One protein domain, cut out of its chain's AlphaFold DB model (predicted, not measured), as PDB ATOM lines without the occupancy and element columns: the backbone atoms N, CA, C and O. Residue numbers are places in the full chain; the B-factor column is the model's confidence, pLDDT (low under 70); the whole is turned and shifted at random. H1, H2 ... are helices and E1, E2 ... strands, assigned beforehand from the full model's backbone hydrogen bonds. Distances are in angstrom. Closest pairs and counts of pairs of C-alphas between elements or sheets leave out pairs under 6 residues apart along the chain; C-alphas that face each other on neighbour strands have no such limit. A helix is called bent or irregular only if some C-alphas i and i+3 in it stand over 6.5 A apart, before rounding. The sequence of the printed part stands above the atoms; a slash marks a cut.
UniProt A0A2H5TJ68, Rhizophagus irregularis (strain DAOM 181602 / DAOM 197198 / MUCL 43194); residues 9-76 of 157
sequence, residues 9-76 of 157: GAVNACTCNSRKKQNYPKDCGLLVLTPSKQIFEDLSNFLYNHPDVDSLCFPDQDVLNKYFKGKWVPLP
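This is residues 9 to 76 of the 157 residues of a protein of Rhizophagus irregularis (strain DAOM 181602 / DAOM 197198 / MUCL 43194) (UniProt A0A2H5TJ68). A short helix, H2, sits in the middle of a small, loosely joined domain, with a strongly twisted three-stranded sheet grazing one part of it and the longer helix H1 crossing it steeply on another. H1 has no contact with the sheet, and the free part of the long loop between E1 and E2, residues 16 to 22, sticks out at the opposite end from H1. The printed part has 68 residues, with two named helices and three named strands in the order E1, E2, H1, H2, E3; the sheet runs E2, E1, E3 and is mixed. The class is mixed, helices and strands, with 34 residues in named elements. The whole is compact, with a radius of gyration of the C-alphas of 12.4 A and spans of 33 by 28 by 19 A.

E1, residues 9 to 11, is the inner strand of the sheet. It forms a hairpin with E2, residues 27 to 32, an antiparallel edge strand at 149 degrees, where N 9 and O 32 are 2.8 A apart and N 27 and O 11 are 3.1 A apart, both within hydrogen-bond range. The other edge strand, E3, residues 72 to 75, is parallel to E1 at 50 degrees, and N 75 and O 10 are within hydrogen-bond range at 2.9 A. H1, residues 37 to 48, is not on the sheet, and it is apart from E1 and E3. H2, residues 59 to 67, only grazes the sheet, with its residues 60 to 65; its closest C-alphas to E2 are those of Cys 28 and Gln 61, 5.5 A apart. H1 touches H2 with residues 43 to 47 alone, at a steep tilt of 65 degrees, opposite ways; the closest C-alphas are those of Leu 47 and Val 63, 6.8 A apart. In H1 and H2 every O i to N i+4 pair is within hydrogen-bond range.

E1 begins at C-alpha 9 at (127.124, 183.743, 142.210) and is 7.3 A long. E2 measures 12.0 A. H1, the longest helix, begins at C-alpha 37 at (131.160, 175.162, 126.997) and measures 16.4 A. H2 measures 12.0 A. E3, 9.6 A long, ends at C-alpha 75 at (124.324, 186.193, 147.348).

The two C-alphas farthest apart are those of Cys 16 and Lys 37, at 35.0 A. The printed part has no cut. The link from E1 to E2, 15 residues, is long; the link from H1 to H2 is short, and those from E2 to H1 and from H2 to E3 are tight. The mean pLDDT of the printed part is 82.8, and residues 15 to 26 are under 70.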
ATOM      1  N   GLY A   9     127.964 183.216 141.136       93.94
ATOM      2  CA  GLY A   9     127.124 183.743 142.210       93.94
ATOM      3  C   GLY A   9     126.540 182.599 143.037       93.94
ATOM      4  O   GLY A   9     125.920 181.706 142.467       93.94
ATOM      5  N   ALA A  10     126.726 182.608 144.356       92.25
ATOM      6  CA  ALA A  10     126.184 181.581 145.252       92.25
ATOM      7  C   ALA A  10     126.015 182.112 146.684       92.25
ATOM      8  O   ALA A  10     126.628 183.111 147.070       92.25
ATOM      9  N   VAL A  11     125.194 181.430 147.484       89.19
ATOM     10  CA  VAL A  11     125.024 181.722 148.917       89.19
ATOM     11  C   VAL A  11     126.070 180.961 149.736       89.19
ATOM     12  O   VAL A  11     126.435 179.828 149.422       89.19
ATOM     13  N   ASN A  12     126.560 181.579 150.809       81.00
ATOM     14  CA  ASN A  12     127.457 180.904 151.744       81.00
ATOM     15  C   ASN A  12     126.767 179.708 152.408       81.00
ATOM     16  O   ASN A  12     125.641 179.821 152.889       81.00
ATOM     17  N   ALA A  13     127.474 178.584 152.504       72.81
ATOM     18  CA  ALA A  13     127.017 177.487 153.341       72.81
ATOM     19  C   ALA A  13     127.014 177.924 154.813       72.81
ATOM     20  O   ALA A  13     127.892 178.667 155.260       72.81
ATOM     21  N   CYS A  14     126.034 177.444 155.577       72.44
ATOM     22  CA  CYS A  14     125.973 177.686 157.013       72.44
ATOM     23  C   CYS A  14     127.222 177.121 157.719       72.44
ATOM     24  O   CYS A  14     127.566 175.949 157.545       72.44
ATOM     25  N   THR A  15     127.871 177.923 158.568       60.09
ATOM     26  CA  THR A  15     129.049 177.502 159.350       60.09
ATOM     27  C   THR A  15     128.718 176.509 160.464       60.09
ATOM     28  O   THR A  15     129.626 175.852 160.965       60.09
ATOM     29  N   CYS A  16     127.439 176.349 160.828       64.12
ATOM     30  CA  CYS A  16     126.969 175.308 161.754       64.12
ATOM     31  C   CYS A  16     126.986 173.896 161.141       64.12
ATOM     32  O   CYS A  16     126.609 172.932 161.804       64.12
ATOM     33  N   ASN A  17     127.432 173.748 159.889       57.59
ATOM     34  CA  ASN A  17     127.695 172.447 159.286       57.59
ATOM     35  C   ASN A  17     128.737 171.661 160.112       57.59
ATOM     36  O   ASN A  17     129.766 172.197 160.530       57.59
ATOM     37  N   SER A  18     128.501 170.361 160.306       52.56
ATOM     38  CA  SER A  18     129.237 169.469 161.216       52.56
ATOM     39  C   SER A  18     130.736 169.319 160.927       52.56
ATOM     40  O   SER A  18     131.467 168.745 161.731       52.56
ATOM     41  N   ARG A  19     131.227 169.840 159.798       53.38
ATOM     42  CA  ARG A  19     132.595 169.610 159.316       53.38
ATOM     43  C   ARG A  19     133.647 170.619 159.791       53.38
ATOM     44  O   ARG A  19     134.813 170.397 159.486       53.38
ATOM     45  N   LYS A  20     133.282 171.682 160.528       49.22
ATOM     46  CA  LYS A  20     134.202 172.641 161.201       49.22
ATOM     47  C   LYS A  20     135.467 173.036 160.396       49.22
ATOM     48  O   LYS A  20     136.541 173.178 160.975       49.22
ATOM     49  N   LYS A  21     135.390 173.210 159.069       48.47
ATOM     50  CA  LYS A  21     136.547 173.668 158.273       48.47
ATOM     51  C   LYS A  21     136.464 175.177 158.047       48.47
ATOM     52  O   LYS A  21     135.443 175.692 157.601       48.47
ATOM     53  N   GLN A  22     137.547 175.890 158.338       41.50
ATOM     54  CA  GLN A  22     137.679 177.308 158.006       41.50
ATOM     55  C   GLN A  22     137.690 177.448 156.470       41.50
ATOM     56  O   GLN A  22     138.443 176.741 155.803       41.50
ATOM     57  N   ASN A  23     136.842 178.317 155.904       48.91
ATOM     58  CA  ASN A  23     136.656 178.510 154.452       48.91
ATOM     59  C   ASN A  23     135.989 177.331 153.695       48.91
ATOM     60  O   ASN A  23     136.336 177.059 152.545       48.91
ATOM     61  N   TYR A  24     135.049 176.616 154.333       47.62
ATOM     62  CA  TYR A  24     134.309 175.494 153.729       47.62
ATOM     63  C   TYR A  24     133.240 175.957 152.701       47.62
ATOM     64  O   TYR A  24     132.721 177.068 152.817       47.62
ATOM     65  N   PRO A  25     132.950 175.135 151.673       54.16
ATOM     66  CA  PRO A  25     132.479 175.543 150.358       54.16
ATOM     67  C   PRO A  25     131.001 175.949 150.346       54.16
ATOM     68  O   PRO A  25     130.180 175.362 151.043       54.16
ATOM     69  N   LYS A  26     130.686 176.978 149.558       63.94
ATOM     70  CA  LYS A  26     129.358 177.591 149.387       63.94
ATOM     71  C   LYS A  26     128.302 176.558 149.030       63.94
ATOM     72  O   LYS A  26     128.616 175.630 148.290       63.94
ATOM     73  N   ASP A  27     127.078 176.779 149.495       73.19
ATOM     74  CA  ASP A  27     125.925 175.948 149.153       73.19
ATOM     75  C   ASP A  27     125.620 176.092 147.650       73.19
ATOM     76  O   ASP A  27     125.465 177.208 147.144       73.19
ATOM     77  N   CYS A  28     125.578 174.968 146.929       77.00
ATOM     78  CA  CYS A  28     125.313 174.906 145.487       77.00
ATOM     79  C   CYS A  28     123.826 174.735 145.121       77.00
ATOM     80  O   CYS A  28     123.506 174.591 143.945       77.00
ATOM     81  N   GLY A  29     122.909 174.784 146.092       86.00
ATOM     82  CA  GLY A  29     121.462 174.656 145.884       86.00
ATOM     83  C   GLY A  29     120.837 175.776 145.052       86.00
ATOM     84  O   GLY A  29     119.801 175.568 144.424       86.00
ATOM     85  N   LEU A  30     121.481 176.946 144.993       92.19
ATOM     86  CA  LEU A  30     121.176 177.993 144.023       92.19
ATOM     87  C   LEU A  30     122.464 178.645 143.525       92.19
ATOM     88  O   LEU A  30     123.294 179.100 144.314       92.19
ATOM     89  N   LEU A  31     122.583 178.736 142.201       93.19
ATOM     90  CA  LEU A  31     123.735 179.290 141.502       93.19
ATOM     91  C   LEU A  31     123.285 180.335 140.479       93.19
ATOM     92  O   LEU A  31     122.278 180.160 139.794       93.19
ATOM     93  N   VAL A  32     124.076 181.394 140.329       93.88
ATOM     94  CA  VAL A  32     123.982 182.347 139.217       93.88
ATOM     95  C   VAL A  32     125.281 182.243 138.429       93.88
ATOM     96  O   VAL A  32     126.358 182.468 138.977       93.88
ATOM     97  N   LEU A  33     125.198 181.875 137.152       93.56
ATOM     98  CA  LEU A  33     126.359 181.672 136.286       93.56
ATOM     99  C   LEU A  33     126.057 182.084 134.848       93.56
ATOM    100  O   LEU A  33     124.898 182.198 134.452       93.56
ATOM    101  N   THR A  34     127.114 182.277 134.063       94.19
ATOM    102  CA  THR A  34     127.010 182.407 132.606       94.19
ATOM    103  C   THR A  34     127.346 181.055 131.975       94.19
ATOM    104  O   THR A  34     128.455 180.566 132.204       94.19
ATOM    105  N   PRO A  35     126.436 180.430 131.204       95.00
ATOM    106  CA  PRO A  35     126.733 179.175 130.522       95.00
ATOM    107  C   PRO A  35     127.966 179.298 129.621       95.00
ATOM    108  O   PRO A  35     128.098 180.252 128.856       95.00
ATOM    109  N   SER A  36     128.868 178.324 129.705       95.94
ATOM    110  CA  SER A  36     130.103 178.292 128.924       95.94
ATOM    111  C   SER A  36     130.514 176.849 128.675       95.94
ATOM    112  O   SER A  36     130.685 176.076 129.619       95.94
ATOM    113  N   LYS A  37     130.693 176.495 127.398       97.50
ATOM    114  CA  LYS A  37     131.160 175.162 126.997       97.50
ATOM    115  C   LYS A  37     132.548 174.866 127.569       97.50
ATOM    116  O   LYS A  37     132.754 173.788 128.105       97.50
ATOM    117  N   GLN A  38     133.449 175.850 127.530       97.19
ATOM    118  CA  GLN A  38     134.799 175.706 128.074       97.19
ATOM    119  C   GLN A  38     134.774 175.429 129.581       97.19
ATOM    120  O   GLN A  38     135.423 174.501 130.041       97.19
ATOM    121  N   ILE A  39     133.986 176.191 130.353       95.94
ATOM    122  CA  ILE A  39     133.883 175.971 131.805       95.94
ATOM    123  C   ILE A  39     133.296 174.591 132.099       95.94
ATOM    124  O   ILE A  39     133.748 173.917 133.019       95.94
ATOM    125  N   PHE A  40     132.293 174.160 131.331       95.94
ATOM    126  CA  PHE A  40     131.735 172.820 131.471       95.94
ATOM    127  C   PHE A  40     132.801 171.738 131.245       95.94
ATOM    128  O   PHE A  40     132.966 170.869 132.096       95.94
ATOM    129  N   GLU A  41     133.561 171.827 130.151       97.44
ATOM    130  CA  GLU A  41     134.653 170.895 129.845       97.44
ATOM    131  C   GLU A  41     135.730 170.903 130.936       97.44
ATOM    132  O   GLU A  41     136.178 169.840 131.364       97.44
ATOM    133  N   ASP A  42     136.097 172.075 131.454       94.94
ATOM    134  CA  ASP A  42     137.065 172.194 132.542       94.94
ATOM    135  C   ASP A  42     136.562 171.550 133.844       94.94
ATOM    136  O   ASP A  42     137.318 170.842 134.512       94.94
ATOM    137  N   LEU A  43     135.295 171.771 134.216       94.25
ATOM    138  CA  LEU A  43     134.676 171.167 135.403       94.25
ATOM    139  C   LEU A  43     134.599 169.642 135.269       94.25
ATOM    140  O   LEU A  43     134.920 168.925 136.219       94.25
ATOM    141  N   SER A  44     134.220 169.142 134.089       94.12
ATOM    142  CA  SER A  44     134.225 167.712 133.783       94.12
ATOM    143  C   SER A  44     135.632 167.129 133.891       94.12
ATOM    144  O   SER A  44     135.832 166.143 134.596       94.12
ATOM    145  N   ASN A  45     136.625 167.767 133.268       93.62
ATOM    146  CA  ASN A  45     138.022 167.341 133.338       93.62
ATOM    147  C   ASN A  45     138.554 167.356 134.774       93.62
ATOM    148  O   ASN A  45     139.277 166.439 135.161       93.62
ATOM    149  N   PHE A  46     138.184 168.359 135.572       90.75
ATOM    150  CA  PHE A  46     138.552 168.442 136.981       90.75
ATOM    151  C   PHE A  46     137.993 167.264 137.783       90.75
ATOM    152  O   PHE A  46     138.711 166.693 138.600       90.75
ATOM    153  N   LEU A  47     136.730 166.895 137.552       90.62
ATOM    154  CA  LEU A  47     136.094 165.764 138.224       90.62
ATOM    155  C   LEU A  47     136.708 164.423 137.791       90.62
ATOM    156  O   LEU A  47     137.071 163.625 138.651       90.62
ATOM    157  N   TYR A  48     136.863 164.184 136.483       91.06
ATOM    158  CA  TYR A  48     137.381 162.914 135.957       91.06
ATOM    159  C   TYR A  48     138.834 162.641 136.342       91.06
ATOM    160  O   TYR A  48     139.206 161.488 136.539       91.06
ATOM    161  N   ASN A  49     139.647 163.692 136.455       91.06
ATOM    162  CA  ASN A  49     141.066 163.579 136.785       91.06
ATOM    163  C   ASN A  49     141.359 163.938 138.249       91.06
ATOM    164  O   ASN A  49     142.514 164.192 138.600       91.06
ATOM    165  N   HIS A  50     140.337 164.009 139.111       89.00
ATOM    166  CA  HIS A  50     140.554 164.334 140.514       89.00
ATOM    167  C   HIS A  50     141.377 163.213 141.180       89.00
ATOM    168  O   HIS A  50     140.991 162.049 141.090       89.00
ATOM    169  N   PRO A  51     142.487 163.528 141.878       88.00
ATOM    170  CA  PRO A  51     143.419 162.517 142.391       88.00
ATOM    171  C   PRO A  51     142.817 161.612 143.474       88.00
ATOM    172  O   PRO A  51     143.341 160.537 143.740       88.00
ATOM    173  N   ASP A  52     141.734 162.061 144.108       87.25
ATOM    174  CA  ASP A  52     141.009 161.331 145.148       87.25
ATOM    175  C   ASP A  52     139.520 161.687 145.056       87.25
ATOM    176  O   ASP A  52     139.045 162.617 145.714       87.25
ATOM    177  N   VAL A  53     138.801 161.067 144.116       84.31
ATOM    178  CA  VAL A  53     137.368 161.339 143.880       84.31
ATOM    179  C   VAL A  53     136.539 161.017 145.129       84.31
ATOM    180  O   VAL A  53     135.622 161.769 145.450       84.31
ATOM    181  N   ASP A  54     136.910 159.979 145.879       85.56
ATOM    182  CA  ASP A  54     136.191 159.540 147.081       85.56
ATOM    183  C   ASP A  54     136.262 160.569 148.224       85.56
ATOM    184  O   ASP A  54     135.365 160.642 149.069       85.56
ATOM    185  N   SER A  55     137.277 161.444 148.226       83.81
ATOM    186  CA  SER A  55     137.338 162.583 149.156       83.81
ATOM    187  C   SER A  55     136.267 163.660 148.923       83.81
ATOM    188  O   SER A  55     136.046 164.502 149.805       83.81
ATOM    189  N   LEU A  56     135.611 163.677 147.756       82.44
ATOM    190  CA  LEU A  56     134.578 164.652 147.400       82.44
ATOM    191  C   LEU A  56     133.230 164.232 147.996       82.44
ATOM    192  O   LEU A  56     132.416 163.568 147.362       82.44
ATOM    193  N   CYS A  57     132.967 164.618 149.240       79.62
ATOM    194  CA  CYS A  57     131.736 164.202 149.909       79.62
ATOM    195  C   CYS A  57     130.469 164.899 149.400       79.62
ATOM    196  O   CYS A  57     129.373 164.405 149.656       79.62
ATOM    197  N   PHE A  58     130.610 166.055 148.754       82.62
ATOM    198  CA  PHE A  58     129.530 166.737 148.045       82.62
ATOM    199  C   PHE A  58     130.055 167.069 146.649       82.62
ATOM    200  O   PHE A  58     130.524 168.186 146.446       82.62
ATOM    201  N   PRO A  59     130.086 166.097 145.716       83.75
ATOM    202  CA  PRO A  59     130.879 166.195 144.491       83.75
ATOM    203  C   PRO A  59     130.658 167.480 143.693       83.75
ATOM    204  O   PRO A  59     131.613 168.159 143.331       83.75
ATOM    205  N   ASP A  60     129.404 167.864 143.489       86.75
ATOM    206  CA  ASP A  60     129.008 169.100 142.828       86.75
ATOM    207  C   ASP A  60     129.484 170.343 143.598       86.75
ATOM    208  O   ASP A  60     130.147 171.217 143.031       86.75
ATOM    209  N   GLN A  61     129.235 170.402 144.907       86.25
ATOM    210  CA  GLN A  61     129.652 171.521 145.749       86.25
ATOM    211  C   GLN A  61     131.179 171.657 145.827       86.25
ATOM    212  O   GLN A  61     131.724 172.760 145.727       86.25
ATOM    213  N   ASP A  62     131.882 170.546 146.020       85.81
ATOM    214  CA  ASP A  62     133.324 170.499 146.217       85.81
ATOM    215  C   ASP A  62     134.059 170.874 144.925       85.81
ATOM    216  O   ASP A  62     134.990 171.684 144.968       85.81
ATOM    217  N   VAL A  63     133.617 170.363 143.770       89.31
ATOM    218  CA  VAL A  63     134.180 170.725 142.459       89.31
ATOM    219  C   VAL A  63     133.974 172.212 142.174       89.31
ATOM    220  O   VAL A  63     134.947 172.917 141.896       89.31
ATOM    221  N   LEU A  64     132.745 172.723 142.316       90.44
ATOM    222  CA  LEU A  64     132.442 174.135 142.057       90.44
ATOM    223  C   LEU A  64     133.268 175.066 142.946       90.44
ATOM    224  O   LEU A  64     133.800 176.075 142.482       90.44
ATOM    225  N   ASN A  65     133.427 174.734 144.225       86.62
ATOM    226  CA  ASN A  65     134.178 175.592 145.132       86.62
ATOM    227  C   ASN A  65     135.691 175.535 144.918       86.62
ATOM    228  O   ASN A  65     136.356 176.554 145.124       86.62
ATOM    229  N   LYS A  66     136.238 174.391 144.487       87.19
ATOM    230  CA  LYS A  66     137.650 174.292 144.095       87.19
ATOM    231  C   LYS A  66     137.913 175.063 142.798       87.19
ATOM    232  O   LYS A  66     138.848 175.861 142.768       87.19
ATOM    233  N   TYR A  67     137.076 174.885 141.775       89.75
ATOM    234  CA  TYR A  67     137.246 175.531 140.468       89.75
ATOM    235  C   TYR A  67     137.049 177.057 140.528       89.75
ATOM    236  O   TYR A  67     137.898 177.815 140.066       89.75
ATOM    237  N   PHE A  68     135.981 177.539 141.179       91.00
ATOM    238  CA  PHE A  68     135.677 178.975 141.311       91.00
ATOM    239  C   PHE A  68     136.333 179.636 142.536       91.00
ATOM    240  O   PHE A  68     135.854 180.659 143.048       91.00
ATOM    241  N   LYS A  69     137.432 179.077 143.056       89.31
ATOM    242  CA  LYS A  69     138.166 179.679 144.177       89.31
ATOM    243  C   LYS A  69     138.639 181.086 143.790       89.31
ATOM    244  O   LYS A  69     139.324 181.273 142.792       89.31
ATOM    245  N   GLY A  70     138.241 182.091 144.574       89.94
ATOM    246  CA  GLY A  70     138.518 183.506 144.282       89.94
ATOM    247  C   GLY A  70     137.690 184.124 143.141       89.94
ATOM    248  O   GLY A  70     137.787 185.325 142.929       89.94
ATOM    249  N   LYS A  71     136.847 183.344 142.449       92.75
ATOM    250  CA  LYS A  71     135.998 183.782 141.325       92.75
ATOM    251  C   LYS A  71     134.515 183.609 141.644       92.75
ATOM    252  O   LYS A  71     133.775 182.919 140.944       92.75
ATOM    253  N   TRP A  72     134.074 184.193 142.753       90.44
ATOM    254  CA  TRP A  72     132.684 184.090 143.175       90.44
ATOM    255  C   TRP A  72     132.157 185.388 143.757       90.44
ATOM    256  O   TRP A  72     132.924 186.216 144.245       90.44
ATOM    257  N   VAL A  73     130.835 185.521 143.732       91.81
ATOM    258  CA  VAL A  73     130.125 186.675 144.273       91.81
ATOM    259  C   VAL A  73     129.080 186.194 145.290       91.81
ATOM    260  O   VAL A  73     128.278 185.317 144.953       91.81
ATOM    261  N   PRO A  74     129.075 186.714 146.532       89.75
ATOM    262  CA  PRO A  74     128.115 186.296 147.543       89.75
ATOM    263  C   PRO A  74     126.707 186.781 147.228       89.75
ATOM    264  O   PRO A  74     126.490 187.959 146.947       89.75
ATOM    265  N   LEU A  75     125.744 185.874 147.355       91.50
ATOM    266  CA  LEU A  75     124.324 186.193 147.348       91.50
ATOM    267  C   LEU A  75     123.788 186.272 148.789       91.50
ATOM    268  O   LEU A  75     124.247 185.516 149.654       91.50
ATOM    269  N   PRO A  76     122.806 187.150 149.066       92.00
ATOM    270  CA  PRO A  76     122.095 187.153 150.342       92.00
ATOM    271  C   PRO A  76     121.473 185.786 150.655       92.00
ATOM    272  O   PRO A  76     120.920 185.141 149.762       92.00
TER     273      PRO A  76